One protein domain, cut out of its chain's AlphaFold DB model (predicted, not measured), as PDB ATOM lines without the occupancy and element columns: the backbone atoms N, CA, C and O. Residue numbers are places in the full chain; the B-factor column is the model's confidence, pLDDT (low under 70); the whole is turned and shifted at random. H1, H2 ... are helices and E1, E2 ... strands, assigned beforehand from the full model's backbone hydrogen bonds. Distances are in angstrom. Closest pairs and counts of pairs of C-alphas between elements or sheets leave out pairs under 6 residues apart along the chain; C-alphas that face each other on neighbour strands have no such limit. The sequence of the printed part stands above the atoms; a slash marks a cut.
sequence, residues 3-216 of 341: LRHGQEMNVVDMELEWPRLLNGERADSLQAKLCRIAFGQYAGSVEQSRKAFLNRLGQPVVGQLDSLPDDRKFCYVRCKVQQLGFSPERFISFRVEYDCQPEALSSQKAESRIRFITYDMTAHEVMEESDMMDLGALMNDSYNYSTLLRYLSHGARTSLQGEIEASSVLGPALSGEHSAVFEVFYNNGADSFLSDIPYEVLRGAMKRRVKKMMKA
ATOM      1  N   LEU A   3     -25.613  23.912 -14.044       96.44
ATOM      2  CA  LEU A   3     -24.840  23.272 -12.980       96.44
ATOM      3  C   LEU A   3     -24.863  24.135 -11.718       96.44
ATOM      4  O   LEU A   3     -24.845  25.359 -11.804       96.44
ATOM      5  N   ARG A   4     -24.865  23.499 -10.547       94.88
ATOM      6  CA  ARG A   4     -24.833  24.173  -9.245       94.88
ATOM      7  C   ARG A   4     -23.601  23.763  -8.448       94.88
ATOM      8  O   ARG A   4     -23.348  22.570  -8.260       94.88
ATOM      9  N   HIS A   5     -22.872  24.749  -7.933       94.50
ATOM     10  CA  HIS A   5     -21.758  24.553  -7.006       94.50
ATOM     11  C   HIS A   5     -21.971  25.425  -5.762       94.50
ATOM     12  O   HIS A   5     -21.738  26.631  -5.766       94.50
ATOM     13  N   GLY A   6     -22.499  24.827  -4.691       91.81
ATOM     14  CA  GLY A   6     -22.919  25.577  -3.506       91.81
ATOM     15  C   GLY A   6     -24.050  26.566  -3.826       91.81
ATOM     16  O   GLY A   6     -25.185  26.156  -4.086       91.81
ATOM     17  N   GLN A   7     -23.737  27.864  -3.778       91.44
ATOM     18  CA  GLN A   7     -24.660  28.957  -4.119       91.44
ATOM     19  C   GLN A   7     -24.458  29.510  -5.540       91.44
ATOM     20  O   GLN A   7     -25.194  30.407  -5.938       91.44
ATOM     21  N   GLU A   8     -23.469  29.011  -6.280       94.88
ATOM     22  CA  GLU A   8     -23.177  29.452  -7.644       94.88
ATOM     23  C   GLU A   8     -23.942  28.633  -8.674       94.88
ATOM     24  O   GLU A   8     -24.135  27.420  -8.507       94.88
ATOM     25  N   MET A   9     -24.313  29.307  -9.760       97.06
ATOM     26  CA  MET A   9     -24.994  28.713 -10.903       97.06
ATOM     27  C   MET A   9     -24.112  28.859 -12.139       97.06
ATOM     28  O   MET A   9     -23.792  29.963 -12.564       97.06
ATOM     29  N   ASN A  10     -23.719  27.742 -12.737       97.62
ATOM     30  CA  ASN A  10     -22.873  27.716 -13.920       97.62
ATOM     31  C   ASN A  10     -23.696  27.235 -15.120       97.62
ATOM     32  O   ASN A  10     -24.186  26.102 -15.149       97.62
ATOM     33  N   VAL A  11     -23.845  28.097 -16.120       97.62
ATOM     34  CA  VAL A  11     -24.522  27.797 -17.380       97.62
ATOM     35  C   VAL A  11     -23.469  27.421 -18.401       97.62
ATOM     36  O   VAL A  11     -22.661  28.249 -18.804       97.62
ATOM     37  N   VAL A  12     -23.468  26.158 -18.804       97.69
ATOM     38  CA  VAL A  12     -22.442  25.612 -19.688       97.69
ATOM     39  C   VAL A  12     -23.045  25.274 -21.039       97.69
ATOM     40  O   VAL A  12     -23.879  24.370 -21.139       97.69
ATOM     41  N   ASP A  13     -22.601  25.978 -22.066       97.06
ATOM     42  CA  ASP A  13     -22.902  25.709 -23.463       97.06
ATOM     43  C   ASP A  13     -21.728  24.969 -24.121       97.06
ATOM     44  O   ASP A  13     -20.562  25.318 -23.927       97.06
ATOM     45  N   MET A  14     -22.026  23.895 -24.850       95.19
ATOM     46  CA  MET A  14     -21.011  23.038 -25.465       95.19
ATOM     47  C   MET A  14     -21.420  22.643 -26.877       95.19
ATOM     48  O   MET A  14     -22.395  21.917 -27.065       95.19
ATOM     49  N   GLU A  15     -20.594  23.010 -27.850       93.56
ATOM     50  CA  GLU A  15     -20.735  22.615 -29.248       93.56
ATOM     51  C   GLU A  15     -19.417  21.980 -29.700       93.56
ATOM     52  O   GLU A  15     -18.430  22.669 -29.942       93.56
ATOM     53  N   LEU A  16     -19.361  20.646 -29.724       92.69
ATOM     54  CA  LEU A  16     -18.107  19.904 -29.872       92.69
ATOM     55  C   LEU A  16     -18.135  19.020 -31.121       92.69
ATOM     56  O   LEU A  16     -18.747  17.951 -31.124       92.69
ATOM     57  N   GLU A  17     -17.430  19.438 -32.166       92.81
ATOM     58  CA  GLU A  17     -17.146  18.621 -33.345       92.81
ATOM     59  C   GLU A  17     -15.859  17.853 -33.127       92.81
ATOM     60  O   GLU A  17     -14.756  18.353 -33.352       92.81
ATOM     61  N   TRP A  18     -16.008  16.640 -32.608       87.06
ATOM     62  CA  TRP A  18     -14.873  15.878 -32.130       87.06
ATOM     63  C   TRP A  18     -14.528  14.708 -33.046       87.06
ATOM     64  O   TRP A  18     -15.372  13.828 -33.247       87.06
ATOM     65  N   PRO A  19     -13.285  14.621 -33.549       82.00
ATOM     66  CA  PRO A  19     -12.856  13.446 -34.282       82.00
ATOM     67  C   PRO A  19     -12.645  12.292 -33.297       82.00
ATOM     68  O   PRO A  19     -11.733  12.311 -32.460       82.00
ATOM     69  N   ARG A  20     -13.502  11.270 -33.381       75.69
ATOM     70  CA  ARG A  20     -13.319  10.022 -32.622       75.69
ATOM     71  C   ARG A  20     -12.142   9.228 -33.171       75.69
ATOM     72  O   ARG A  20     -11.246   8.850 -32.420       75.69
ATOM     73  N   LEU A  21     -12.147   9.038 -34.486       77.31
ATOM     74  CA  LEU A  21     -11.104   8.376 -35.251       77.31
ATOM     75  C   LEU A  21     -10.817   9.193 -36.505       77.31
ATOM     76  O   LEU A  21     -11.727   9.770 -37.101       77.31
ATOM     77  N   LEU A  22      -9.553   9.222 -36.903       79.62
ATOM     78  CA  LEU A  22      -9.092   9.768 -38.168       79.62
ATOM     79  C   LEU A  22      -8.403   8.631 -38.914       79.62
ATOM     80  O   LEU A  22      -7.459   8.047 -38.395       79.62
ATOM     81  N   ASN A  23      -8.905   8.282 -40.100       74.31
ATOM     82  CA  ASN A  23      -8.407   7.148 -40.891       74.31
ATOM     83  C   ASN A  23      -8.354   5.812 -40.118       74.31
ATOM     84  O   ASN A  23      -7.453   5.007 -40.316       74.31
ATOM     85  N   GLY A  24      -9.319   5.578 -39.222       71.56
ATOM     86  CA  GLY A  24      -9.375   4.362 -38.400       71.56
ATOM     87  C   GLY A  24      -8.481   4.383 -37.154       71.56
ATOM     88  O   GLY A  24      -8.554   3.453 -36.358       71.56
ATOM     89  N   GLU A  25      -7.708   5.448 -36.929       75.50
ATOM     90  CA  GLU A  25      -6.818   5.581 -35.773       75.50
ATOM     91  C   GLU A  25      -7.265   6.687 -34.811       75.50
ATOM     92  O   GLU A  25      -7.891   7.680 -35.198       75.50
ATOM     93  N   ARG A  26      -6.925   6.537 -33.526       80.31
ATOM     94  CA  ARG A  26      -7.130   7.599 -32.534       80.31
ATOM     95  C   ARG A  26      -6.065   8.676 -32.700       80.31
ATOM     96  O   ARG A  26      -4.870   8.406 -32.645       80.31
ATOM     97  N   ALA A  27      -6.502   9.923 -32.827       87.12
ATOM     98  CA  ALA A  27      -5.610  11.075 -32.882       87.12
ATOM     99  C   ALA A  27      -5.350  11.629 -31.472       87.12
ATOM    100  O   ALA A  27      -5.819  12.712 -31.125       87.12
ATOM    101  N   ASP A  28      -4.638  10.878 -30.629       87.50
ATOM    102  CA  ASP A  28      -4.486  11.198 -29.200       87.50
ATOM    103  C   ASP A  28      -3.846  12.572 -28.946       87.50
ATOM    104  O   ASP A  28      -4.297  13.317 -28.073       87.50
ATOM    105  N   SER A  29      -2.835  12.956 -29.734       92.25
ATOM    106  CA  SER A  29      -2.181  14.268 -29.625       92.25
ATOM    107  C   SER A  29      -3.150  15.416 -29.937       92.25
ATOM    108  O   SER A  29      -3.191  16.412 -29.205       92.25
ATOM    109  N   LEU A  30      -3.986  15.244 -30.963       94.62
ATOM    110  CA  LEU A  30      -5.061  16.167 -31.312       94.62
ATOM    111  C   LEU A  30      -6.131  16.221 -30.218       94.62
ATOM    112  O   LEU A  30      -6.453  17.311 -29.746       94.62
ATOM    113  N   GLN A  31      -6.646  15.071 -29.771       92.56
ATOM    114  CA  GLN A  31      -7.662  14.997 -28.716       92.56
ATOM    115  C   GLN A  31      -7.165  15.671 -27.432       92.56
ATOM    116  O   GLN A  31      -7.866  16.502 -26.854       92.56
ATOM    117  N   ALA A  32      -5.924  15.398 -27.026       93.75
ATOM    118  CA  ALA A  32      -5.317  16.026 -25.864       93.75
ATOM    119  C   ALA A  32      -5.175  17.546 -26.027       93.75
ATOM    120  O   ALA A  32      -5.432  18.294 -25.081       93.75
ATOM    121  N   LYS A  33      -4.774  18.029 -27.210       95.38
ATOM    122  CA  LYS A  33      -4.650  19.469 -27.474       95.38
ATOM    123  C   LYS A  33      -6.006  20.167 -27.455       95.38
ATOM    124  O   LYS A  33      -6.136  21.180 -26.772       95.38
ATOM    125  N   LEU A  34      -7.006  19.606 -28.133       95.75
ATOM    126  CA  LEU A  34      -8.372  20.122 -28.135       95.75
ATOM    127  C   LEU A  34      -8.941  20.182 -26.708       95.75
ATOM    128  O   LEU A  34      -9.460  21.222 -26.310       95.75
ATOM    129  N   CYS A  35      -8.778  19.124 -25.901       95.06
ATOM    130  CA  CYS A  35      -9.239  19.110 -24.508       95.06
ATOM    131  C   CYS A  35      -8.541  20.172 -23.651       95.06
ATOM    132  O   CYS A  35      -9.204  20.884 -22.902       95.06
ATOM    133  N   ARG A  36      -7.220  20.339 -23.778       95.12
ATOM    134  CA  ARG A  36      -6.491  21.372 -23.024       95.12
ATOM    135  C   ARG A  36      -6.983  22.782 -23.335       95.12
ATOM    136  O   ARG A  36      -6.999  23.613 -22.434       95.12
ATOM    137  N   ILE A  37      -7.379  23.055 -24.577       94.06
ATOM    138  CA  ILE A  37      -7.913  24.367 -24.951       94.06
ATOM    139  C   ILE A  37      -9.361  24.505 -24.463       94.06
ATOM    140  O   ILE A  37      -9.649  25.433 -23.717       94.06
ATOM    141  N   ALA A  38     -10.243  23.568 -24.829       95.06
ATOM    142  CA  ALA A  38     -11.681  23.660 -24.565       95.06
ATOM    143  C   ALA A  38     -12.055  23.473 -23.083       95.06
ATOM    144  O   ALA A  38     -13.030  24.051 -22.616       95.06
ATOM    145  N   PHE A  39     -11.295  22.660 -22.345       94.38
ATOM    146  CA  PHE A  39     -11.593  22.271 -20.960       94.38
ATOM    147  C   PHE A  39     -10.501  22.674 -19.961       94.38
ATOM    148  O   PHE A  39     -10.641  22.430 -18.763       94.38
ATOM    149  N   GLY A  40      -9.385  23.240 -20.429       92.38
ATOM    150  CA  GLY A  40      -8.233  23.593 -19.591       92.38
ATOM    151  C   GLY A  40      -7.344  22.412 -19.184       92.38
ATOM    152  O   GLY A  40      -6.286  22.625 -18.601       92.38
ATOM    153  N   GLN A  41      -7.732  21.170 -19.493       93.06
ATOM    154  CA  GLN A  41      -6.994  19.962 -19.115       93.06
ATOM    155  C   GLN A  41      -7.278  18.788 -20.054       93.06
ATOM    156  O   GLN A  41      -8.272  18.781 -20.777       93.06
ATOM    157  N   TYR A  42      -6.422  17.767 -19.996       94.12
ATOM    158  CA  TYR A  42      -6.671  16.465 -20.610       94.12
ATOM    159  C   TYR A  42      -6.527  15.369 -19.557       94.12
ATOM    160  O   TYR A  42      -5.463  15.219 -18.962       94.12
ATOM    161  N   ALA A  43      -7.599  14.618 -19.338       92.62
ATOM    162  CA  ALA A  43      -7.697  13.564 -18.339       92.62
ATOM    163  C   ALA A  43      -7.763  12.179 -19.003       92.62
ATOM    164  O   ALA A  43      -8.662  11.415 -18.705       92.62
ATOM    165  N   GLY A  44      -6.871  11.874 -19.952       87.75
ATOM    166  CA  GLY A  44      -6.740  10.542 -20.572       87.75
ATOM    167  C   GLY A  44      -7.748  10.211 -21.682       87.75
ATOM    168  O   GLY A  44      -7.391   9.546 -22.650       87.75
ATOM    169  N   SER A  45      -8.977  10.721 -21.603       88.31
ATOM    170  CA  SER A  45      -9.953  10.673 -22.701       88.31
ATOM    171  C   SER A  45     -10.745  11.974 -22.816       88.31
ATOM    172  O   SER A  45     -10.698  12.839 -21.935       88.31
ATOM    173  N   VAL A  46     -11.483  12.127 -23.911       88.12
ATOM    174  CA  VAL A  46     -12.351  13.286 -24.156       88.12
ATOM    175  C   VAL A  46     -13.487  13.316 -23.137       88.12
ATOM    176  O   VAL A  46     -13.751  14.345 -22.520       88.12
ATOM    177  N   GLU A  47     -14.105  12.164 -22.900       88.75
ATOM    178  CA  GLU A  47     -15.205  11.954 -21.962       88.75
ATOM    179  C   GLU A  47     -14.754  12.224 -20.529       88.75
ATOM    180  O   GLU A  47     -15.434  12.946 -19.798       88.75
ATOM    181  N   GLN A  48     -13.585  11.703 -20.141       91.69
ATOM    182  CA  GLN A  48     -12.994  11.938 -18.825       91.69
ATOM    183  C   GLN A  48     -12.629  13.415 -18.636       91.69
ATOM    184  O   GLN A  48     -12.930  13.989 -17.588       91.69
ATOM    185  N   SER A  49     -12.073  14.066 -19.664       94.50
ATOM    186  CA  SER A  49     -11.756  15.502 -19.630       94.50
ATOM    187  C   SER A  49     -13.018  16.352 -19.483       94.50
ATOM    188  O   SER A  49     -13.066  17.236 -18.626       94.50
ATOM    189  N   ARG A  50     -14.066  16.041 -20.256       94.62
ATOM    190  CA  ARG A  50     -15.373  16.707 -20.182       94.62
ATOM    191  C   ARG A  50     -16.013  16.510 -18.811       94.62
ATOM    192  O   ARG A  50     -16.469  17.476 -18.209       94.62
ATOM    193  N   LYS A  51     -16.026  15.280 -18.291       94.38
ATOM    194  CA  LYS A  51     -16.586  14.962 -16.970       94.38
ATOM    195  C   LYS A  51     -15.854  15.720 -15.865       94.38
ATOM    196  O   LYS A  51     -16.499  16.349 -15.034       94.38
ATOM    197  N   ALA A  52     -14.521  15.706 -15.877       95.56
ATOM    198  CA  ALA A  52     -13.715  16.426 -14.898       95.56
ATOM    199  C   ALA A  52     -13.948  17.946 -14.965       95.56
ATOM    200  O   ALA A  52     -14.059  18.601 -13.931       95.56
ATOM    201  N   PHE A  53     -14.081  18.499 -16.172       96.06
ATOM    202  CA  PHE A  53     -14.415  19.905 -16.380       96.06
ATOM    203  C   PHE A  53     -15.798  20.281 -15.838       96.06
ATOM    204  O   PHE A  53     -15.913  21.258 -15.103       96.06
ATOM    205  N   LEU A  54     -16.834  19.495 -16.144       96.25
ATOM    206  CA  LEU A  54     -18.192  19.750 -15.654       96.25
ATOM    207  C   LEU A  54     -18.275  19.619 -14.132       96.25
ATOM    208  O   LEU A  54     -18.836  20.491 -13.480       96.25
ATOM    209  N   ASN A  55     -17.634  18.597 -13.557       94.88
ATOM    210  CA  ASN A  55     -17.597  18.397 -12.107       94.88
ATOM    211  C   ASN A  55     -16.964  19.581 -11.361       94.88
ATOM    212  O   ASN A  55     -17.385  19.887 -10.247       94.88
ATOM    213  N   ARG A  56     -15.981  20.266 -11.967       94.69
ATOM    214  CA  ARG A  56     -15.388  21.497 -11.416       94.69
ATOM    215  C   ARG A  56     -16.401  22.646 -11.347       94.69
ATOM    216  O   ARG A  56     -16.307  23.469 -10.447       94.69
ATOM    217  N   LEU A  57     -17.343  22.702 -12.288       95.56
ATOM    218  CA  LEU A  57     -18.383  23.734 -12.370       95.56
ATOM    219  C   LEU A  57     -19.635  23.391 -11.543       95.56
ATOM    220  O   LEU A  57     -20.490  24.248 -11.331       95.56
ATOM    221  N   GLY A  58     -19.760  22.156 -11.056       95.62
ATOM    222  CA  GLY A  58     -20.816  21.747 -10.136       95.62
ATOM    223  C   GLY A  58     -21.574  20.500 -10.573       95.62
ATOM    224  O   GLY A  58     -21.144  19.751 -11.447       95.62
ATOM    225  N   GLN A  59     -22.714  20.270  -9.926       95.12
ATOM    226  CA  GLN A  59     -23.610  19.149 -10.215       95.12
ATOM    227  C   GLN A  59     -24.793  19.605 -11.080       95.12
ATOM    228  O   GLN A  59     -25.263  20.731 -10.893       95.12
ATOM    229  N   PRO A  60     -25.302  18.768 -12.001       95.62
ATOM    230  CA  PRO A  60     -26.486  19.096 -12.787       95.62
ATOM    231  C   PRO A  60     -27.698  19.429 -11.917       95.62
ATOM    232  O   PRO A  60     -28.022  18.711 -10.971       95.62
ATOM    233  N   VAL A  61     -28.395  20.506 -12.267       93.62
ATOM    234  CA  VAL A  61     -29.682  20.852 -11.660       93.62
ATOM    235  C   VAL A  61     -30.762  19.994 -12.316       93.62
ATOM    236  O   VAL A  61     -31.052  20.158 -13.498       93.62
ATOM    237  N   VAL A  62     -31.334  19.060 -11.554       91.00
ATOM    238  CA  VAL A  62     -32.308  18.062 -12.043       91.00
ATOM    239  C   VAL A  62     -33.736  18.289 -11.532       91.00
ATOM    240  O   VAL A  62     -34.615  17.465 -11.762       91.00
ATOM    241  N   GLY A  63     -33.985  19.398 -10.836       88.69
ATOM    242  CA  GLY A  63     -35.281  19.701 -10.237       88.69
ATOM    243  C   GLY A  63     -35.448  21.179  -9.904       88.69
ATOM    244  O   GLY A  63     -34.570  21.998 -10.179       88.69
ATOM    245  N   GLN A  64     -36.598  21.507  -9.320       90.25
ATOM    246  CA  GLN A  64     -36.905  22.862  -8.874       90.25
ATOM    247  C   GLN A  64     -35.928  23.304  -7.777       90.25
ATOM    248  O   GLN A  64     -35.537  22.514  -6.921       90.25
ATOM    249  N   LEU A  65     -35.526  24.574  -7.821       88.69
ATOM    250  CA  LEU A  65     -34.664  25.166  -6.805       88.69
ATOM    251  C   LEU A  65     -35.488  25.582  -5.583       88.69
ATOM    252  O   LEU A  65     -36.568  26.152  -5.733       88.69
ATOM    253  N   ASP A  66     -34.938  25.355  -4.391       87.38
ATOM    254  CA  ASP A  66     -35.583  25.713  -3.116       87.38
ATOM    255  C   ASP A  66     -35.747  27.231  -2.934       87.38
ATOM    256  O   ASP A  66     -36.601  27.696  -2.181       87.38
ATOM    257  N   SER A  67     -34.916  28.018  -3.617       90.06
ATOM    258  CA  SER A  67     -34.949  29.477  -3.606       90.06
ATOM    259  C   SER A  67     -34.501  30.040  -4.950       90.06
ATOM    260  O   SER A  67     -33.776  29.382  -5.701       90.06
ATOM    261  N   LEU A  68     -34.883  31.289  -5.224       91.75
ATOM    262  CA  LEU A  68     -34.379  32.024  -6.381       91.75
ATOM    263  C   LEU A  68     -32.844  32.172  -6.281       91.75
ATOM    264  O   LEU A  68     -32.352  32.574  -5.221       91.75
ATOM    265  N   PRO A  69     -32.083  31.829  -7.336       93.69
ATOM    266  CA  PRO A  69     -30.651  32.103  -7.410       93.69
ATOM    267  C   PRO A  69     -30.301  33.590  -7.289       93.69
ATOM    268  O   PRO A  69     -31.081  34.451  -7.680       93.69
ATOM    269  N   ASP A  70     -29.103  33.887  -6.782       95.19
ATOM    270  CA  ASP A  70     -28.521  35.232  -6.859       95.19
ATOM    271  C   ASP A  70     -27.825  35.381  -8.214       95.19
ATOM    272  O   ASP A  70     -26.782  34.762  -8.432       95.19
ATOM    273  N   ASP A  71     -28.389  36.194  -9.107       95.94
ATOM    274  CA  ASP A  71     -27.874  36.414 -10.466       95.94
ATOM    275  C   ASP A  71     -26.398  36.827 -10.472       95.94
ATOM    276  O   ASP A  71     -25.630  36.406 -11.330       95.94
ATOM    277  N   ARG A  72     -25.939  37.547  -9.442       97.69
ATOM    278  CA  ARG A  72     -24.532  37.963  -9.331       97.69
ATOM    279  C   ARG A  72     -23.576  36.780  -9.158       97.69
ATOM    280  O   ARG A  72     -22.375  36.960  -9.309       97.69
ATOM    281  N   LYS A  73     -24.074  35.593  -8.807       97.19
ATOM    282  CA  LYS A  73     -23.296  34.355  -8.629       97.19
ATOM    283  C   LYS A  73     -23.367  33.431  -9.844       97.19
ATOM    284  O   LYS A  73     -23.012  32.255  -9.735       97.19
ATOM    285  N   PHE A  74     -23.857  33.930 -10.979       98.06
ATOM    286  CA  PHE A  74     -23.860  33.169 -12.216       98.06
ATOM    287  C   PHE A  74     -22.490  33.173 -12.886       98.06
ATOM    288  O   PHE A  74     -21.692  34.098 -12.754       98.06
ATOM    289  N   CYS A  75     -22.224  32.125 -13.650       98.25
ATOM    290  CA  CYS A  75     -21.166  32.120 -14.641       98.25
ATOM    291  C   CYS A  75     -21.680  31.477 -15.916       98.25
ATOM    292  O   CYS A  75     -22.267  30.394 -15.880       98.25
ATOM    293  N   TYR A  76     -21.386  32.102 -17.045       98.19
ATOM    294  CA  TYR A  76     -21.652  31.547 -18.361       98.19
ATOM    295  C   TYR A  76     -20.349  31.006 -18.929       98.19
ATOM    296  O   TYR A  76     -19.312  31.663 -18.870       98.19
ATOM    297  N   VAL A  77     -20.378  29.771 -19.414       98.00
ATOM    298  CA  VAL A  77     -19.205  29.097 -19.961       98.00
ATOM    299  C   VAL A  77     -19.566  28.503 -21.309       98.00
ATOM    300  O   VAL A  77     -20.469  27.673 -21.389       98.00
ATOM    301  N   ARG A  78     -18.845  28.889 -22.360       97.56
ATOM    302  CA  ARG A  78     -18.964  28.312 -23.696       97.56
ATOM    303  C   ARG A  78     -17.703  27.533 -24.041       97.56
ATOM    304  O   ARG A  78     -16.592  28.047 -23.946       97.56
ATOM    305  N   CYS A  79     -17.888  26.297 -24.488       97.56
ATOM    306  CA  CYS A  79     -16.840  25.494 -25.108       97.56
ATOM    307  C   CYS A  79     -17.267  25.170 -26.539       97.56
ATOM    308  O   CYS A  79     -18.226  24.420 -26.736       97.56
ATOM    309  N   LYS A  80     -16.547  25.686 -27.535       96.56
ATOM    310  CA  LYS A  80     -16.832  25.398 -28.944       96.56
ATOM    311  C   LYS A  80     -15.619  24.788 -29.627       96.56
ATOM    312  O   LYS A  80     -14.529  25.347 -29.590       96.56
ATOM    313  N   VAL A  81     -15.805  23.636 -30.259       96.94
ATOM    314  CA  VAL A  81     -14.824  23.003 -31.146       96.94
ATOM    315  C   VAL A  81     -15.492  22.826 -32.485       96.94
ATOM    316  O   VAL A  81     -16.444  22.063 -32.603       96.94
ATOM    317  N   GLN A  82     -15.001  23.552 -33.478       95.94
ATOM    318  CA  GLN A  82     -15.595  23.606 -34.802       95.94
ATOM    319  C   GLN A  82     -14.560  23.190 -35.840       95.94
ATOM    320  O   GLN A  82     -13.521  23.832 -35.978       95.94
ATOM    321  N   GLN A  83     -14.851  22.137 -36.592       95.44
ATOM    322  CA  GLN A  83     -14.088  21.712 -37.749       95.44
ATOM    323  C   GLN A  83     -14.192  22.774 -38.851       95.44
ATOM    324  O   GLN A  83     -15.274  23.139 -39.321       95.44
ATOM    325  N   LEU A  84     -13.031  23.270 -39.266       94.69
ATOM    326  CA  LEU A  84     -12.878  24.341 -40.250       94.69
ATOM    327  C   LEU A  84     -12.532  23.838 -41.647       94.69
ATOM    328  O   LEU A  84     -12.820  24.530 -42.624       94.69
ATOM    329  N   GLY A  85     -11.864  22.687 -41.711       91.56
ATOM    330  CA  GLY A  85     -11.306  22.114 -42.926       91.56
ATOM    331  C   GLY A  85     -10.877  20.674 -42.706       91.56
ATOM    332  O   GLY A  85     -10.515  20.282 -41.596       91.56
ATOM    333  N   PHE A  86     -10.932  19.888 -43.773       88.62
ATOM    334  CA  PHE A  86     -10.509  18.496 -43.779       88.62
ATOM    335  C   PHE A  86     -10.009  18.121 -45.171       88.62
ATOM    336  O   PHE A  86     -10.647  18.426 -46.176       88.62
ATOM    337  N   SER A  87      -8.862  17.456 -45.217       86.81
ATOM    338  CA  SER A  87      -8.330  16.818 -46.412       86.81
ATOM    339  C   SER A  87      -7.926  15.397 -46.019       86.81
ATOM    340  O   SER A  87      -7.032  15.251 -45.176       86.81
ATOM    341  N   PRO A  88      -8.583  14.362 -46.579       80.25
ATOM    342  CA  PRO A  88      -8.309  12.976 -46.222       80.25
ATOM    343  C   PRO A  88      -6.813  12.649 -46.286       80.25
ATOM    344  O   PRO A  88      -6.126  13.093 -47.204       80.25
ATOM    345  N   GLU A  89      -6.318  11.908 -45.288       81.81
ATOM    346  CA  GLU A  89      -4.898  11.523 -45.129       81.81
ATOM    347  C   GLU A  89      -3.894  12.671 -44.971       81.81
ATOM    348  O   GLU A  89      -2.702  12.420 -44.820       81.81
ATOM    349  N   ARG A  90      -4.340  13.929 -44.982       88.06
ATOM    350  CA  ARG A  90      -3.440  15.082 -44.996       88.06
ATOM    351  C   ARG A  90      -3.590  15.928 -43.748       88.06
ATOM    352  O   ARG A  90      -2.630  16.088 -43.001       88.06
ATOM    353  N   PHE A  91      -4.778  16.481 -43.526       92.75
ATOM    354  CA  PHE A  91      -5.014  17.321 -42.361       92.75
ATOM    355  C   PHE A  91      -6.480  17.387 -41.953       92.75
ATOM    356  O   PHE A  91      -7.396  17.205 -42.757       92.75
ATOM    357  N   ILE A  92      -6.684  17.777 -40.701       94.31
ATOM    358  CA  ILE A  92      -7.960  18.275 -40.194       94.31
ATOM    359  C   ILE A  92      -7.712  19.530 -39.357       94.31
ATOM    360  O   ILE A  92      -6.712  19.618 -38.648       94.31
ATOM    361  N   SER A  93      -8.605  20.506 -39.443       97.00
ATOM    362  CA  SER A  93      -8.418  21.819 -38.828       97.00
ATOM    363  C   SER A  93      -9.598  22.221 -37.967       97.00
ATOM    364  O   SER A  93     -10.741  21.940 -38.324       97.00
ATOM    365  N   PHE A  94      -9.329  22.948 -36.883       97.56
ATOM    366  CA  PHE A  94     -10.338  23.368 -35.916       97.56
ATOM    367  C   PHE A  94     -10.173  24.821 -35.474       97.56
ATOM    368  O   PHE A  94      -9.052  25.301 -35.298       97.56
ATOM    369  N   ARG A  95     -11.312  25.469 -35.218       97.00
ATOM    370  CA  ARG A  95     -11.439  26.636 -34.344       97.00
ATOM    371  C   ARG A  95     -11.880  26.125 -32.985       97.00
ATOM    372  O   ARG A  95     -12.883  25.417 -32.886       97.00
ATOM    373  N   VAL A  96     -11.133  26.477 -31.952       97.31
ATOM    374  CA  VAL A  96     -11.391  26.041 -30.584       97.31
ATOM    375  C   VAL A  96     -11.552  27.267 -29.709       97.31
ATOM    376  O   VAL A  96     -10.660  28.111 -29.665       97.31
ATOM    377  N   GLU A  97     -12.677  27.347 -29.017       96.06
ATOM    378  CA  GLU A  97     -13.050  28.447 -28.142       96.06
ATOM    379  C   GLU A  97     -13.349  27.921 -26.739       96.06
ATOM    380  O   GLU A  97     -14.077  26.939 -26.558       96.06
ATOM    381  N   TYR A  98     -12.785  28.612 -25.759       97.38
ATOM    382  CA  TYR A  98     -13.217  28.579 -24.374       97.38
ATOM    383  C   TYR A  98     -13.516  30.011 -23.954       97.38
ATOM    384  O   TYR A  98     -12.626  30.857 -24.022       97.38
ATOM    385  N   ASP A  99     -14.741  30.263 -23.515       96.62
ATOM    386  CA  ASP A  99     -15.176  31.570 -23.044       96.62
ATOM    387  C   ASP A  99     -15.873  31.414 -21.691       96.62
ATOM    388  O   ASP A  99     -16.791  30.611 -21.543       96.62
ATOM    389  N   CYS A 100     -15.391  32.131 -20.682       97.69
ATOM    390  CA  CYS A 100     -15.884  32.105 -19.314       97.69
ATOM    391  C   CYS A 100     -16.204  33.532 -18.879       97.69
ATOM    392  O   CYS A 100     -15.309  34.365 -18.724       97.69
ATOM    393  N   GLN A 101     -17.492  33.785 -18.671       97.81
ATOM    394  CA  GLN A 101     -18.064  35.079 -18.323       97.81
ATOM    395  C   GLN A 101     -18.731  34.974 -16.942       97.81
ATOM    396  O   GLN A 101     -19.899  34.582 -16.844       97.81
ATOM    397  N   PRO A 102     -17.980  35.220 -15.854       98.19
ATOM    398  CA  PRO A 102     -18.524  35.275 -14.504       98.19
ATOM    399  C   PRO A 102     -19.267  36.587 -14.238       98.19
ATOM    400  O   PRO A 102     -18.811  37.660 -14.634       98.19
ATOM    401  N   GLU A 103     -20.356  36.500 -13.483       98.38
ATOM    402  CA  GLU A 103     -20.995  37.648 -12.843       98.38
ATOM    403  C   GLU A 103     -20.222  38.098 -11.592       98.38
ATOM    404  O   GLU A 103     -19.319  37.412 -11.102       98.38
ATOM    405  N   ALA A 104     -20.577  39.268 -11.054       97.25
ATOM    406  CA  ALA A 104     -19.780  40.008 -10.067       97.25
ATOM    407  C   ALA A 104     -19.372  39.244  -8.784       97.25
ATOM    408  O   ALA A 104     -18.399  39.622  -8.135       97.25
ATOM    409  N   LEU A 105     -20.120  38.211  -8.385       97.19
ATOM    410  CA  LEU A 105     -19.896  37.393  -7.186       97.19
ATOM    411  C   LEU A 105     -19.605  35.916  -7.503       97.19
ATOM    412  O   LEU A 105     -19.652  35.086  -6.594       97.19
ATOM    413  N   SER A 106     -19.325  35.574  -8.761       96.81
ATOM    414  CA  SER A 106     -18.876  34.235  -9.143       96.81
ATOM    415  C   SER A 106     -17.399  34.020  -8.804       96.81
ATOM    416  O   SER A 106     -16.561  34.904  -8.982       96.81
ATOM    417  N   SER A 107     -17.062  32.820  -8.333       95.50
ATOM    418  CA  SER A 107     -15.690  32.372  -8.075       95.50
ATOM    419  C   SER A 107     -14.905  32.035  -9.344       95.50
ATOM    420  O   SER A 107     -13.684  31.851  -9.284       95.50
ATOM    421  N   GLN A 108     -15.578  31.922 -10.494       95.88
ATOM    422  CA  GLN A 108     -14.915  31.642 -11.764       95.88
ATOM    423  C   GLN A 108     -14.117  32.860 -12.240       95.88
ATOM    424  O   GLN A 108     -14.463  34.011 -11.981       95.88
ATOM    425  N   LYS A 109     -13.028  32.605 -12.967       95.12
ATOM    426  CA  LYS A 109     -12.185  33.659 -13.530       95.12
ATOM    427  C   LYS A 109     -12.639  33.984 -14.948       95.12
ATOM    428  O   LYS A 109     -12.704  33.082 -15.777       95.12
ATOM    429  N   ALA A 110     -12.854  35.271 -15.223       97.38
ATOM    430  CA  ALA A 110     -13.115  35.748 -16.573       97.38
ATOM    431  C   ALA A 110     -11.939  35.392 -17.488       97.38
ATOM    432  O   ALA A 110     -10.784  35.736 -17.207       97.38
ATOM    433  N   GLU A 111     -12.231  34.666 -18.557       95.44
ATOM    434  CA  GLU A 111     -11.219  34.160 -19.469       95.44
ATOM    435  C   GLU A 111     -11.831  33.839 -20.828       95.44
ATOM    436  O   GLU A 111     -12.815  33.115 -20.903       95.44
ATOM    437  N   SER A 112     -11.195  34.322 -21.895       93.19
ATOM    438  CA  SER A 112     -11.569  33.995 -23.267       93.19
ATOM    439  C   SER A 112     -10.338  33.556 -24.050       93.19
ATOM    440  O   SER A 112      -9.268  34.167 -23.963       93.19
ATOM    441  N   ARG A 113     -10.455  32.446 -24.778       92.81
ATOM    442  CA  ARG A 113      -9.377  31.847 -25.566       92.81
ATOM    443  C   ARG A 113      -9.951  31.331 -26.871       92.81
ATOM    444  O   ARG A 113     -10.765  30.416 -26.859       92.81
ATOM    445  N   ILE A 114      -9.432  31.837 -27.982       95.06
ATOM    446  CA  ILE A 114      -9.703  31.311 -29.320       95.06
ATOM    447  C   ILE A 114      -8.384  30.822 -29.911       95.06
ATOM    448  O   ILE A 114      -7.345  31.475 -29.765       95.06
ATOM    449  N   ARG A 115      -8.395  29.631 -30.509       95.94
ATOM    450  CA  ARG A 115      -7.233  29.028 -31.166       95.94
ATOM    451  C   ARG A 115      -7.624  28.382 -32.481       95.94
ATOM    452  O   ARG A 115      -8.610  27.651 -32.555       95.94
ATOM    453  N   PHE A 116      -6.775  28.593 -33.474       96.81
ATOM    454  CA  PHE A 116      -6.807  27.908 -34.755       96.81
ATOM    455  C   PHE A 116      -5.734  26.830 -34.753       96.81
ATOM    456  O   PHE A 116      -4.556  27.111 -34.527       96.81
ATOM    457  N   ILE A 117      -6.146  25.586 -34.977       96.50
ATOM    458  CA  ILE A 117      -5.221  24.458 -35.037       96.50
ATOM    459  C   ILE A 117      -5.416  23.677 -36.328       96.50
ATOM    460  O   ILE A 117      -6.531  23.514 -36.814       96.50
ATOM    461  N   THR A 118      -4.316  23.173 -36.873       97.25
ATOM    462  CA  THR A 118      -4.298  22.213 -37.979       97.25
ATOM    463  C   THR A 118      -3.542  20.982 -37.508       97.25
ATOM    464  O   THR A 118      -2.389  21.082 -37.105       97.25
ATOM    465  N   TYR A 119      -4.172  19.817 -37.545       95.94
ATOM    466  CA  TYR A 119      -3.513  18.545 -37.291       95.94
ATOM    467  C   TYR A 119      -2.952  17.992 -38.594       95.94
ATOM    468  O   TYR A 119      -3.713  17.726 -39.524       95.94
ATOM    469  N   ASP A 120      -1.635  17.830 -38.656       93.00
ATOM    470  CA  ASP A 120      -0.953  17.112 -39.725       93.00
ATOM    471  C   ASP A 120      -1.147  15.610 -39.500       93.00
ATOM    472  O   ASP A 120      -0.552  15.022 -38.598       93.00
ATOM    473  N   MET A 121      -1.985  14.987 -40.327       90.69
ATOM    474  CA  MET A 121      -2.265  13.556 -40.226       90.69
ATOM    475  C   MET A 121      -1.087  12.699 -40.696       90.69
ATOM    476  O   MET A 121      -1.019  11.532 -40.335       90.69
ATOM    477  N   THR A 122      -0.157  13.265 -41.470       86.94
ATOM    478  CA  THR A 122       1.030  12.550 -41.957       86.94
ATOM    479  C   THR A 122       2.154  12.542 -40.927       86.94
ATOM    480  O   THR A 122       2.890  11.565 -40.818       86.94
ATOM    481  N   ALA A 123       2.286  13.627 -40.160       89.62
ATOM    482  CA  ALA A 123       3.280  13.754 -39.097       89.62
ATOM    483  C   ALA A 123       2.734  13.381 -37.708       89.62
ATOM    484  O   ALA A 123       3.515  13.224 -36.775       89.62
ATOM    485  N   HIS A 124       1.413  13.234 -37.564       90.62
ATOM    486  CA  HIS A 124       0.707  13.076 -36.286       90.62
ATOM    487  C   HIS A 124       0.950  14.237 -35.299       90.62
ATOM    488  O   HIS A 124       0.960  14.064 -34.074       90.62
ATOM    489  N   GLU A 125       1.106  15.451 -35.834       92.94
ATOM    490  CA  GLU A 125       1.456  16.658 -35.081       92.94
ATOM    491  C   GLU A 125       0.363  17.725 -35.160       92.94
ATOM    492  O   GLU A 125      -0.248  17.956 -36.203       92.94
ATOM    493  N   VAL A 126       0.141  18.433 -34.050       95.94
ATOM    494  CA  VAL A 126      -0.716  19.624 -34.045       95.94
ATOM    495  C   VAL A 126       0.123  20.853 -34.368       95.94
ATOM    496  O   VAL A 126       1.126  21.115 -33.712       95.94
ATOM    497  N   MET A 127      -0.336  21.630 -35.340       95.94
ATOM    498  CA  MET A 127       0.234  22.904 -35.751       95.94
ATOM    499  C   MET A 127      -0.680  24.050 -35.313       95.94
ATOM    500  O   MET A 127      -1.890  24.021 -35.555       95.94
ATOM    501  N   GLU A 128      -0.093  25.069 -34.695       92.88
ATOM    502  CA  GLU A 128      -0.752  26.342 -34.370       92.88
ATOM    503  C   GLU A 128      -0.385  27.432 -35.395       92.88
ATOM    504  O   GLU A 128       0.381  27.207 -36.327       92.88
ATOM    505  N   GLU A 129      -0.910  28.642 -35.229       90.31
ATOM    506  CA  GLU A 129      -0.793  29.750 -36.191       90.31
ATOM    507  C   GLU A 129       0.659  30.068 -36.585       90.31
ATOM    508  O   GLU A 129       1.023  30.028 -37.766       90.31
ATOM    509  N   SER A 130       1.520  30.291 -35.584       91.12
ATOM    510  CA  SER A 130       2.949  30.593 -35.779       91.12
ATOM    511  C   SER A 130       3.691  29.478 -36.508       91.12
ATOM    512  O   SER A 130       4.732  29.682 -37.116       91.12
ATOM    513  N   ASP A 131       3.145  28.281 -36.443       93.81
ATOM    514  CA  ASP A 131       3.654  27.016 -36.917       93.81
ATOM    515  C   ASP A 131       3.241  26.765 -38.384       93.81
ATOM    516  O   ASP A 131       3.856  25.965 -39.104       93.81
ATOM    517  N   MET A 132       2.233  27.510 -38.842       92.44
ATOM    518  CA  MET A 132       1.704  27.501 -40.197       92.44
ATOM    519  C   MET A 132       2.337  28.589 -41.064       92.44
ATOM    520  O   MET A 132       2.807  28.316 -42.177       92.44
ATOM    521  N   MET A 133       2.346  29.826 -40.565       91.06
ATOM    522  CA  MET A 133       2.716  31.010 -41.341       91.06
ATOM    523  C   MET A 133       3.454  32.039 -40.483       91.06
ATOM    524  O   MET A 133       3.228  32.146 -39.282       91.06
ATOM    525  N   ASP A 134       4.325  32.815 -41.122       89.88
ATOM    526  CA  ASP A 134       4.889  34.031 -40.542       89.88
ATOM    527  C   ASP A 134       3.940  35.206 -40.815       89.88
ATOM    528  O   ASP A 134       4.023  35.868 -41.850       89.88
ATOM    529  N   LEU A 135       2.985  35.428 -39.907       82.31
ATOM    530  CA  LEU A 135       2.033  36.536 -40.040       82.31
ATOM    531  C   LEU A 135       2.690  37.903 -39.871       82.31
ATOM    532  O   LEU A 135       2.213  38.869 -40.463       82.31
ATOM    533  N   GLY A 136       3.810  37.990 -39.148       82.88
ATOM    534  CA  GLY A 136       4.579  39.229 -39.047       82.88
ATOM    535  C   GLY A 136       5.023  39.712 -40.426       82.88
ATOM    536  O   GLY A 136       4.895  40.894 -40.738       82.88
ATOM    537  N   ALA A 137       5.434  38.794 -41.303       79.56
ATOM    538  CA  ALA A 137       5.778  39.124 -42.685       79.56
ATOM    539  C   ALA A 137       4.600  39.697 -43.507       79.56
ATOM    540  O   ALA A 137       4.832  40.467 -44.438       79.56
ATOM    541  N   LEU A 138       3.349  39.342 -43.180       79.50
ATOM    542  CA  LEU A 138       2.149  39.882 -43.842       79.50
ATOM    543  C   LEU A 138       1.675  41.198 -43.225       79.50
ATOM    544  O   LEU A 138       1.162  42.049 -43.943       79.50
ATOM    545  N   MET A 139       1.809  41.343 -41.908       79.00
ATOM    546  CA  MET A 139       1.229  42.457 -41.154       79.00
ATOM    547  C   MET A 139       2.162  43.665 -41.036       79.00
ATOM    548  O   MET A 139       1.682  44.788 -40.924       79.00
ATOM    549  N   ASN A 140       3.481  43.459 -41.067       80.19
ATOM    550  CA  ASN A 140       4.449  44.541 -40.846       80.19
ATOM    551  C   ASN A 140       4.653  45.443 -42.074       80.19
ATOM    552  O   ASN A 140       5.173  46.548 -41.943       80.19
ATOM    553  N   ASP A 141       4.263  44.978 -43.260       83.88
ATOM    554  CA  ASP A 141       4.298  45.758 -44.494       83.88
ATOM    555  C   ASP A 141       2.886  46.274 -44.814       83.88
ATOM    556  O   ASP A 141       1.943  45.493 -44.946       83.88
ATOM    557  N   SER A 142       2.723  47.595 -44.925       82.31
ATOM    558  CA  SER A 142       1.403  48.228 -45.080       82.31
ATOM    559  C   SER A 142       0.697  47.833 -46.382       82.31
ATOM    560  O   SER A 142      -0.534  47.725 -46.424       82.31
ATOM    561  N   TYR A 143       1.460  47.563 -47.443       84.62
ATOM    562  CA  TYR A 143       0.921  47.092 -48.712       84.62
ATOM    563  C   TYR A 143       0.422  45.646 -48.602       84.62
ATOM    564  O   TYR A 143      -0.705  45.350 -49.009       84.62
ATOM    565  N   ASN A 144       1.201  44.755 -47.992       83.06
ATOM    566  CA  ASN A 144       0.796  43.371 -47.753       83.06
ATOM    567  C   ASN A 144      -0.410  43.291 -46.813       83.06
ATOM    568  O   ASN A 144      -1.338  42.529 -47.087       83.06
ATOM    569  N   TYR A 145      -0.443  44.114 -45.763       83.56
ATOM    570  CA  TYR A 145      -1.554  44.148 -44.819       83.56
ATOM    571  C   TYR A 145      -2.847  44.652 -45.476       83.56
ATOM    572  O   TYR A 145      -3.884  44.001 -45.372       83.56
ATOM    573  N   SER A 146      -2.791  45.756 -46.232       83.62
ATOM    574  CA  SER A 146      -3.961  46.260 -46.974       83.62
ATOM    575  C   SER A 146      -4.452  45.263 -48.032       83.62
ATOM    576  O   SER A 146      -5.656  45.053 -48.196       83.62
ATOM    577  N   THR A 147      -3.523  44.582 -48.704       85.31
ATOM    578  CA  THR A 147      -3.836  43.508 -49.650       85.31
ATOM    579  C   THR A 147      -4.531  42.345 -48.945       85.31
ATOM    580  O   THR A 147      -5.566  41.881 -49.426       85.31
ATOM    581  N   LEU A 148      -4.013  41.905 -47.795       86.38
ATOM    582  CA  LEU A 148      -4.609  40.854 -46.975       86.38
ATOM    583  C   LEU A 148      -6.024  41.228 -46.527       86.38
ATOM    584  O   LEU A 148      -6.928  40.424 -46.723       86.38
ATOM    585  N   LEU A 149      -6.245  42.440 -46.006       86.69
ATOM    586  CA  LEU A 149      -7.578  42.913 -45.609       86.69
ATOM    587  C   LEU A 149      -8.573  42.861 -46.772       86.69
ATOM    588  O   LEU A 149      -9.690  42.377 -46.605       86.69
ATOM    589  N   ARG A 150      -8.155  43.264 -47.980       87.25
ATOM    590  CA  ARG A 150      -9.002  43.144 -49.173       87.25
ATOM    591  C   ARG A 150      -9.379  41.688 -49.441       87.25
ATOM    592  O   ARG A 150     -10.550  41.413 -49.691       87.25
ATOM    593  N   TYR A 151      -8.423  40.760 -49.394       91.69
ATOM    594  CA  TYR A 151      -8.724  39.335 -49.563       91.69
ATOM    595  C   TYR A 151      -9.624  38.801 -48.446       91.69
ATOM    596  O   TYR A 151     -10.527  38.025 -48.739       91.69
ATOM    597  N   LEU A 152      -9.438  39.249 -47.202       92.19
ATOM    598  CA  LEU A 152     -10.255  38.837 -46.062       92.19
ATOM    599  C   LEU A 152     -11.721  39.247 -46.237       92.19
ATOM    600  O   LEU A 152     -12.608  38.431 -46.000       92.19
ATOM    601  N   SER A 153     -11.995  40.454 -46.728       88.31
ATOM    602  CA  SER A 153     -13.372  40.876 -47.013       88.31
ATOM    603  C   SER A 153     -14.004  40.078 -48.159       88.31
ATOM    604  O   SER A 153     -15.173  39.713 -48.077       88.31
ATOM    605  N   HIS A 154     -13.242  39.763 -49.214       88.88
ATOM    606  CA  HIS A 154     -13.754  38.983 -50.354       88.88
ATOM    607  C   HIS A 154     -13.935  37.494 -50.031       88.88
ATOM    608  O   HIS A 154     -14.815  36.848 -50.590       88.88
ATOM    609  N   GLY A 155     -13.101  36.944 -49.148       90.81
ATOM    610  CA  GLY A 155     -13.123  35.537 -48.746       90.81
ATOM    611  C   GLY A 155     -14.140  35.207 -47.653       90.81
ATOM    612  O   GLY A 155     -14.167  34.068 -47.182       90.81
ATOM    613  N   ALA A 156     -14.938  36.182 -47.206       92.62
ATOM    614  CA  ALA A 156     -15.870  36.016 -46.099       92.62
ATOM    615  C   ALA A 156     -16.853  34.859 -46.345       92.62
ATOM    616  O   ALA A 156     -17.490  34.755 -47.393       92.62
ATOM    617  N   ARG A 157     -17.006  33.987 -45.344       90.62
ATOM    618  CA  ARG A 157     -17.931  32.839 -45.381       90.62
ATOM    619  C   ARG A 157     -19.395  33.243 -45.215       90.62
ATOM    620  O   ARG A 157     -20.281  32.405 -45.364       90.62
ATOM    621  N   THR A 158     -19.633  34.498 -44.860       88.25
ATOM    622  CA  THR A 158     -20.940  35.090 -44.593       88.25
ATOM    623  C   THR A 158     -21.071  36.381 -45.381       88.25
ATOM    624  O   THR A 158     -20.085  37.088 -45.587       88.25
ATOM    625  N   SER A 159     -22.295  36.720 -45.776       85.56
ATOM    626  CA  SER A 159     -22.575  38.017 -46.386       85.56
ATOM    627  C   SER A 159     -22.272  39.137 -45.395       85.56
ATOM    628  O   SER A 159     -22.805  39.151 -44.287       85.56
ATOM    629  N   LEU A 160     -21.427  40.076 -45.808       84.44
ATOM    630  CA  LEU A 160     -21.075  41.253 -45.021       84.44
ATOM    631  C   LEU A 160     -21.988  42.417 -45.419       84.44
ATOM    632  O   LEU A 160     -22.260  42.617 -46.604       84.44
ATOM    633  N   GLN A 161     -22.478  43.173 -44.436       81.25
ATOM    634  CA  GLN A 161     -23.260  44.386 -44.674       81.25
ATOM    635  C   GLN A 161     -22.409  45.615 -44.357       81.25
ATOM    636  O   GLN A 161     -21.977  45.787 -43.222       81.25
ATOM    637  N   GLY A 162     -22.217  46.481 -45.352       81.50
ATOM    638  CA  GLY A 162     -21.466  47.727 -45.191       81.50
ATOM    639  C   GLY A 162     -19.948  47.545 -45.134       81.50
ATOM    640  O   GLY A 162     -19.411  46.467 -45.396       81.50
ATOM    641  N   GLU A 163     -19.259  48.642 -44.834       80.25
ATOM    642  CA  GLU A 163     -17.817  48.635 -44.598       80.25
ATOM    643  C   GLU A 163     -17.525  48.094 -43.197       80.25
ATOM    644  O   GLU A 163     -18.159  48.495 -42.221       80.25
ATOM    645  N   ILE A 164     -16.559  47.179 -43.106       84.69
ATOM    646  CA  ILE A 164     -16.126  46.585 -41.842       84.69
ATOM    647  C   ILE A 164     -14.698  47.025 -41.555       84.69
ATOM    648  O   ILE A 164     -13.789  46.773 -42.346       84.69
ATOM    649  N   GLU A 165     -14.505  47.633 -40.390       87.25
ATOM    650  CA  GLU A 165     -13.186  47.932 -39.848       87.25
ATOM    651  C   GLU A 165     -12.736  46.783 -38.939       87.25
ATOM    652  O   GLU A 165     -13.328  46.515 -37.890       87.25
ATOM    653  N   ALA A 166     -11.699  46.067 -39.370       87.81
ATOM    654  CA  ALA A 166     -11.148  44.955 -38.609       87.81
ATOM    655  C   ALA A 166     -10.437  45.466 -37.344       87.81
ATOM    656  O   ALA A 166      -9.512  46.272 -37.429       87.81
ATOM    657  N   SER A 167     -10.826  44.948 -36.178       89.38
ATOM    658  CA  SER A 167     -10.156  45.204 -34.899       89.38
ATOM    659  C   SER A 167      -8.986  44.248 -34.669       89.38
ATOM    660  O   SER A 167      -7.956  44.634 -34.118       89.38
ATOM    661  N   SER A 168      -9.129  42.990 -35.091       90.25
ATOM    662  CA  SER A 168      -8.064  41.988 -35.057       90.25
ATOM    663  C   SER A 168      -8.342  40.845 -36.031       90.25
ATOM    664  O   SER A 168      -9.467  40.657 -36.494       90.25
ATOM    665  N   VAL A 169      -7.300  40.078 -36.352       91.25
ATOM    666  CA  VAL A 169      -7.386  38.893 -37.212       91.25
ATOM    667  C   VAL A 169      -6.699  37.731 -36.500       91.25
ATOM    668  O   VAL A 169      -5.550  37.866 -36.084       91.25
ATOM    669  N   LEU A 170      -7.398  36.605 -36.365       92.56
ATOM    670  CA  LEU A 170      -6.883  35.350 -35.808       92.56
ATOM    671  C   LEU A 170      -6.774  34.271 -36.892       92.56
ATOM    672  O   LEU A 170      -7.362  34.384 -37.973       92.56
ATOM    673  N   GLY A 171      -6.039  33.201 -36.594       91.56
ATOM    674  CA  GLY A 171      -5.692  32.162 -37.560       91.56
ATOM    675  C   GLY A 171      -4.237  32.263 -38.018       91.56
ATOM    676  O   GLY A 171      -3.456  32.999 -37.428       91.56
ATOM    677  N   PRO A 172      -3.824  31.517 -39.053       94.19
ATOM    678  CA  PRO A 172      -4.654  30.684 -39.913       94.19
ATOM    679  C   PRO A 172      -4.792  29.239 -39.429       94.19
ATOM    680  O   PRO A 172      -3.908  28.693 -38.769       94.19
ATOM    681  N   ALA A 173      -5.842  28.572 -39.903       96.38
ATOM    682  CA  ALA A 173      -5.868  27.114 -40.047       96.38
ATOM    683  C   ALA A 173      -6.136  26.729 -41.508       96.38
ATOM    684  O   ALA A 173      -6.694  27.517 -42.268       96.38
ATOM    685  N   LEU A 174      -5.760  25.522 -41.933       95.19
ATOM    686  CA  LEU A 174      -6.069  25.073 -43.296       95.19
ATOM    687  C   LEU A 174      -7.571  24.803 -43.440       95.19
ATOM    688  O   LEU A 174      -8.143  24.118 -42.597       95.19
ATOM    689  N   SER A 175      -8.212  25.291 -44.499       92.06
ATOM    690  CA  SER A 175      -9.649  25.070 -44.720       92.06
ATOM    691  C   SER A 175      -9.963  24.116 -45.868       92.06
ATOM    692  O   SER A 175     -11.046  23.538 -45.896       92.06
ATOM    693  N   GLY A 176      -9.011  23.879 -46.771       87.81
ATOM    694  CA  GLY A 176      -9.174  22.947 -47.883       87.81
ATOM    695  C   GLY A 176      -7.883  22.735 -48.669       87.81
ATOM    696  O   GLY A 176      -6.786  23.040 -48.205       87.81
ATOM    697  N   GLU A 177      -7.997  22.224 -49.891       85.19
ATOM    698  CA  GLU A 177      -6.831  21.961 -50.751       85.19
ATOM    699  C   GLU A 177      -6.181  23.241 -51.304       85.19
ATOM    700  O   GLU A 177      -5.041  23.199 -51.773       85.19
ATOM    701  N   HIS A 178      -6.872  24.386 -51.226       88.38
ATOM    702  CA  HIS A 178      -6.448  25.634 -51.872       88.38
ATOM    703  C   HIS A 178      -6.522  26.889 -50.996       88.38
ATOM    704  O   HIS A 178      -6.109  27.954 -51.456       88.38
ATOM    705  N   SER A 179      -7.005  26.798 -49.757       93.00
ATOM    706  CA  SER A 179      -7.212  27.966 -48.899       93.00
ATOM    707  C   SER A 179      -6.925  27.690 -47.429       93.00
ATOM    708  O   SER A 179      -7.093  26.573 -46.933       93.00
ATOM    709  N   ALA A 180      -6.528  28.748 -46.726       94.88
ATOM    710  CA  ALA A 180      -6.521  28.802 -45.274       94.88
ATOM    711  C   ALA A 180      -7.635  29.729 -44.797       94.88
ATOM    712  O   ALA A 180      -7.984  30.682 -45.487       94.88
ATOM    713  N   VAL A 181      -8.162  29.471 -43.608       95.81
ATOM    714  CA  VAL A 181      -9.171  30.310 -42.977       95.81
ATOM    715  C   VAL A 181      -8.560  31.179 -41.892       95.81
ATOM    716  O   VAL A 181      -7.713  30.725 -41.120       95.81
ATOM    717  N   PHE A 182      -9.046  32.408 -41.838       95.94
ATOM    718  CA  PHE A 182      -8.819  33.385 -40.787       95.94
ATOM    719  C   PHE A 182     -10.156  33.777 -40.166       95.94
ATOM    720  O   PHE A 182     -11.205  33.636 -40.796       95.94
ATOM    721  N   GLU A 183     -10.116  34.301 -38.950       96.19
ATOM    722  CA  GLU A 183     -11.260  34.959 -38.329       96.19
ATOM    723  C   GLU A 183     -10.959  36.437 -38.168       96.19
ATOM    724  O   GLU A 183      -9.931  36.811 -37.608       96.19
ATOM    725  N   VAL A 184     -11.853  37.267 -38.684       94.88
ATOM    726  CA  VAL A 184     -11.756  38.718 -38.612       94.88
ATOM    727  C   VAL A 184     -12.731  39.192 -37.557       94.88
ATOM    728  O   VAL A 184     -13.935  38.978 -37.687       94.88
ATOM    729  N   PHE A 185     -12.204  39.838 -36.527       94.06
ATOM    730  CA  PHE A 185     -12.990  40.496 -35.498       94.06
ATOM    731  C   PHE A 185     -13.200  41.957 -35.872       94.06
ATOM    732  O   PHE A 185     -12.307  42.603 -36.423       94.06
ATOM    733  N   TYR A 186     -14.374  42.480 -35.549       92.31
ATOM    734  CA  TYR A 186     -14.753  43.875 -35.750       92.31
ATOM    735  C   TYR A 186     -15.621  44.346 -34.577       92.31
ATOM    736  O   TYR A 186     -15.791  43.610 -33.602       92.31
ATOM    737  N   ASN A 187     -16.091  45.598 -34.596       89.44
ATOM    738  CA  ASN A 187     -16.885  46.177 -33.500       89.44
ATOM    739  C   ASN A 187     -16.214  45.992 -32.124       89.44
ATOM    740  O   ASN A 187     -16.805  45.465 -31.184       89.44
ATOM    741  N   ASN A 188     -14.934  46.371 -32.022       87.25
ATOM    742  CA  ASN A 188     -14.107  46.194 -30.818       87.25
ATOM    743  C   ASN A 188     -13.982  44.737 -30.329       87.25
ATOM    744  O   ASN A 188     -13.689  44.501 -29.160       87.25
ATOM    745  N   GLY A 189     -14.173  43.761 -31.221       86.88
ATOM    746  CA  GLY A 189     -14.079  42.337 -30.899       86.88
ATOM    747  C   GLY A 189     -15.395  41.696 -30.467       86.88
ATOM    748  O   GLY A 189     -15.385  40.518 -30.122       86.88
ATOM    749  N   ALA A 190     -16.507  42.437 -30.489       86.81
ATOM    750  CA  ALA A 190     -17.825  41.896 -30.168       86.81
ATOM    751  C   ALA A 190     -18.340  40.931 -31.246       86.81
ATOM    752  O   ALA A 190     -19.010  39.954 -30.921       86.81
ATOM    753  N   ASP A 191     -17.990  41.192 -32.507       92.06
ATOM    754  CA  ASP A 191     -18.441  40.412 -33.652       92.06
ATOM    755  C   ASP A 191     -17.256  39.856 -34.446       92.06
ATOM    756  O   ASP A 191     -16.163  40.439 -34.466       92.06
ATOM    757  N   SER A 192     -17.479  38.737 -35.139       94.88
ATOM    758  CA  SER A 192     -16.480  38.136 -36.018       94.88
ATOM    759  C   SER A 192     -17.082  37.442 -37.237       94.88
ATOM    760  O   SER A 192     -18.248  37.046 -37.255       94.88
ATOM    761  N   PHE A 193     -16.263  37.266 -38.274       94.56
ATOM    762  CA  PHE A 193     -16.573  36.396 -39.404       94.56
ATOM    763  C   PHE A 193     -15.349  35.586 -39.831       94.56
ATOM    764  O   PHE A 193     -14.203  36.023 -39.717       94.56
ATOM    765  N   LEU A 194     -15.594  34.388 -40.357       95.56
ATOM    766  CA  LEU A 194     -14.553  33.562 -40.961       95.56
ATOM    767  C   LEU A 194     -14.331  33.976 -42.414       95.56
ATOM    768  O   LEU A 194     -15.291  34.266 -43.126       95.56
ATOM    769  N   SER A 195     -13.084  33.927 -42.872       95.50
ATOM    770  CA  SER A 195     -12.704  34.249 -44.245       95.50
ATOM    771  C   SER A 195     -11.670  33.274 -44.793       95.50
ATOM    772  O   SER A 195     -10.673  32.988 -44.130       95.50
ATOM    773  N   ASP A 196     -11.908  32.745 -45.993       94.44
ATOM    774  CA  ASP A 196     -10.976  31.863 -46.690       94.44
ATOM    775  C   ASP A 196     -10.069  32.645 -47.637       94.44
ATOM    776  O   ASP A 196     -10.518  33.326 -48.556       94.44
ATOM    777  N   ILE A 197      -8.763  32.478 -47.448       94.00
ATOM    778  CA  ILE A 197      -7.728  33.117 -48.245       94.00
ATOM    779  C   ILE A 197      -6.992  32.061 -49.073       94.00
ATOM    780  O   ILE A 197      -6.462  31.095 -48.506       94.00
ATOM    781  N   PRO A 198      -6.909  32.234 -50.405       92.69
ATOM    782  CA  PRO A 198      -6.178  31.320 -51.269       92.69
ATOM    783  C   PRO A 198      -4.697  31.191 -50.890       92.69
ATOM    784  O   PRO A 198      -4.010  32.173 -50.596       92.69
ATOM    785  N   TYR A 199      -4.154  29.976 -50.984       92.25
ATOM    786  CA  TYR A 199      -2.741  29.694 -50.712       92.25
ATOM    787  C   TYR A 199      -1.771  30.477 -51.603       92.25
ATOM    788  O   TYR A 199      -0.622  30.697 -51.223       92.25
ATOM    789  N   GLU A 200      -2.197  30.895 -52.791       90.19
ATOM    790  CA  GLU A 200      -1.398  31.752 -53.667       90.19
ATOM    791  C   GLU A 200      -1.071  33.105 -53.027       90.19
ATOM    792  O   GLU A 200       0.086  33.521 -53.076       90.19
ATOM    793  N   VAL A 201      -2.036  33.715 -52.333       89.56
ATOM    794  CA  VAL A 201      -1.872  34.985 -51.613       89.56
ATOM    795  C   VAL A 201      -0.930  34.799 -50.425       89.56
ATOM    796  O   VAL A 201      -0.041  35.608 -50.177       89.56
ATOM    797  N   LEU A 202      -1.067  33.676 -49.718       91.00
ATOM    798  CA  LEU A 202      -0.316  33.388 -48.492       91.00
ATOM    799  C   LEU A 202       1.082  32.810 -48.749       91.00
ATOM    800  O   LEU A 202       1.825  32.503 -47.813       91.00
ATOM    801  N   ARG A 203       1.474  32.621 -50.015       89.12
ATOM    802  CA  ARG A 203       2.687  31.877 -50.381       89.12
ATOM    803  C   ARG A 203       3.959  32.458 -49.774       89.12
ATOM    804  O   ARG A 203       4.838  31.678 -49.395       89.12
ATOM    805  N   GLY A 204       4.067  33.780 -49.681       88.50
ATOM    806  CA  GLY A 204       5.221  34.448 -49.071       88.50
ATOM    807  C   GLY A 204       5.403  34.065 -47.601       88.50
ATOM    808  O   GLY A 204       6.500  33.693 -47.196       88.50
ATOM    809  N   ALA A 205       4.303  34.033 -46.851       91.31
ATOM    810  CA  ALA A 205       4.282  33.820 -45.407       91.31
ATOM    811  C   ALA A 205       4.249  32.347 -44.978       91.31
ATOM    812  O   ALA A 205       4.654  32.007 -43.868       91.31
ATOM    813  N   MET A 206       3.772  31.444 -45.838       93.69
ATOM    814  CA  MET A 206       3.658  30.026 -45.492       93.69
ATOM    815  C   MET A 206       5.012  29.376 -45.185       93.69
ATOM    816  O   MET A 206       5.958  29.435 -45.986       93.69
ATOM    817  N   LYS A 207       5.083  28.646 -44.067       94.38
ATOM    818  CA  LYS A 207       6.270  27.873 -43.693       94.38
ATOM    819  C   LYS A 207       6.519  26.712 -44.660       94.38
ATOM    820  O   LYS A 207       5.611  26.167 -45.291       94.38
ATOM    821  N   ARG A 208       7.788  26.295 -44.768       93.19
ATOM    822  CA  ARG A 208       8.233  25.243 -45.704       93.19
ATOM    823  C   ARG A 208       7.480  23.923 -45.517       93.19
ATOM    824  O   ARG A 208       7.161  23.278 -46.514       93.19
ATOM    825  N   ARG A 209       7.190  23.537 -44.270       91.94
ATOM    826  CA  ARG A 209       6.460  22.297 -43.968       91.94
ATOM    827  C   ARG A 209       5.037  22.310 -44.533       91.94
ATOM    828  O   ARG A 209       4.668  21.377 -45.234       91.94
ATOM    829  N   VAL A 210       4.312  23.421 -44.378       92.75
ATOM    830  CA  VAL A 210       2.956  23.598 -44.928       92.75
ATOM    831  C   VAL A 210       2.990  23.564 -46.453       92.75
ATOM    832  O   VAL A 210       2.228  22.836 -47.083       92.75
ATOM    833  N   LYS A 211       3.953  24.266 -47.068       92.50
ATOM    834  CA  LYS A 211       4.168  24.223 -48.524       92.50
ATOM    835  C   LYS A 211       4.416  22.799 -49.036       92.50
ATOM    836  O   LYS A 211       3.970  22.470 -50.130       92.50
ATOM    837  N   LYS A 212       5.150  21.971 -48.283       90.19
ATOM    838  CA  LYS A 212       5.406  20.566 -48.632       90.19
ATOM    839  C   LYS A 212       4.129  19.733 -48.513       90.19
ATOM    840  O   LYS A 212       3.814  19.009 -49.451       90.19
ATOM    841  N   MET A 213       3.383  19.896 -47.423       89.31
ATOM    842  CA  MET A 213       2.103  19.218 -47.196       89.31
ATOM    843  C   MET A 213       1.095  19.511 -48.313       89.31
ATOM    844  O   MET A 213       0.453  18.598 -48.820       89.31
ATOM    845  N   MET A 214       0.986  20.768 -48.757       87.31
ATOM    846  CA  MET A 214       0.030  21.148 -49.809       87.31
ATOM    847  C   MET A 214       0.413  20.639 -51.203       87.31
ATOM    848  O   MET A 214      -0.450  20.530 -52.068       87.31
ATOM    849  N   LYS A 215       1.689  20.303 -51.425       83.25
ATOM    850  CA  LYS A 215       2.174  19.707 -52.679       83.25
ATOM    851  C   LYS A 215       2.035  18.185 -52.724       83.25
ATOM    852  O   LYS A 215       2.221  17.615 -53.794       83.25
ATOM    853  N   ALA A 216       1.790  17.528 -51.592       77.50
ATOM    854  CA  ALA A 216       1.667  16.079 -51.549       77.50
ATOM    855  C   ALA A 216       0.376  15.636 -52.255       77.50
ATOM    856  O   ALA A 216      -0.704  16.153 -51.970       77.50
TER     857      ALA A 216
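This is residues 3 to 216 of the 341 residues of a protein of Prevotella sp. S7 MS 2 (UniProt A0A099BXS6). A long, curled sheet of six strands, E1 to E6, has helices H1 and H2 side by side on one face; at one end, its other face is partly covered by the small sheet E7 E8 E9, with H5 on that sheet's far side. Strands E3, E4 and E5 make most of the length, and residues 63 to 68 stick out. The 214 printed residues hold, in order, E1 E2 H1 H2 E3 E4 E5 E6 H3 H4 H5 E7 E8 E9 H6: class mixed, helices and strands. The large sheet, order E1 E2 E3 E4 E5 E6, is mixed, the small one antiparallel; the whole is compact, radius of gyration of the C-alphas 19.6 A, spans 61 by 45 by 27 A.

Find C-alpha 3 at (-24.840, 23.272, -12.980), where E1, residues 3 to 5, begins. E2 is 8 to 16, 24.7 A; H1 is 28 to 39, 15.5 A; H2 is 46 to 57, 16.9 A. From C-alpha 74 at (-23.860, 33.169, -12.216), E3 runs 41.0 A to 87. Then come E4, 91 to 102, 35.8 A; E5, 111 to 120, 28.4 A; E6, 125 to 127; H3, 129 to 132; H4, 135 to 139; and H5, 142 to 154, 18.5 A. E7 is 166 to 174, E8 179 to 186, E9 191 to 198; H6, 208 to 215, ends at (2.174, 19.707, -52.679).

E2 and E3 are parallel, with N 11 and O 75 2.8 A apart; with H1 and H2 between them they form a strand-helix-strand unit, its crossover left-handed. E3 E4 E5 E6 form a meander, each strand the antiparallel neighbour of the one before; look for N 78 and O 99, 2.8 A, and N 96 and O 115, 2.8 A. H1 and H2 touch, C-alphas of Phe 39 and Phe 53 closest at 5.9 A, the same way at a shallow tilt of 16 degrees. The two sheets form a sandwich, face to face at 10.6 A; C-alphas of Phe 116 and Gly 171, the closest of E5 and E7, are 5.2 A apart. H5 is on the small sheet, its Leu 152 C-alpha 5.5 A from that of Ser 195 in E9. H4 and H5 touch only at the corner, and H3 and H6 are close but not clearly touching, C-alphas of Met 132 and Val 210 6.3 A apart. Every O i to N i+4 pair is within hydrogen-bond range in H1, H2, H4, H5 and H6; H3 is too short for one.

The C-alphas of Asp 66 and Lys 215, farthest apart, are 62.6 A apart. The printed part has no cut; the long links are E2 to H1, H2 to E3 and H5 to E7. The mean pLDDT of the printed part is 91.4, and no printed residue is under 70.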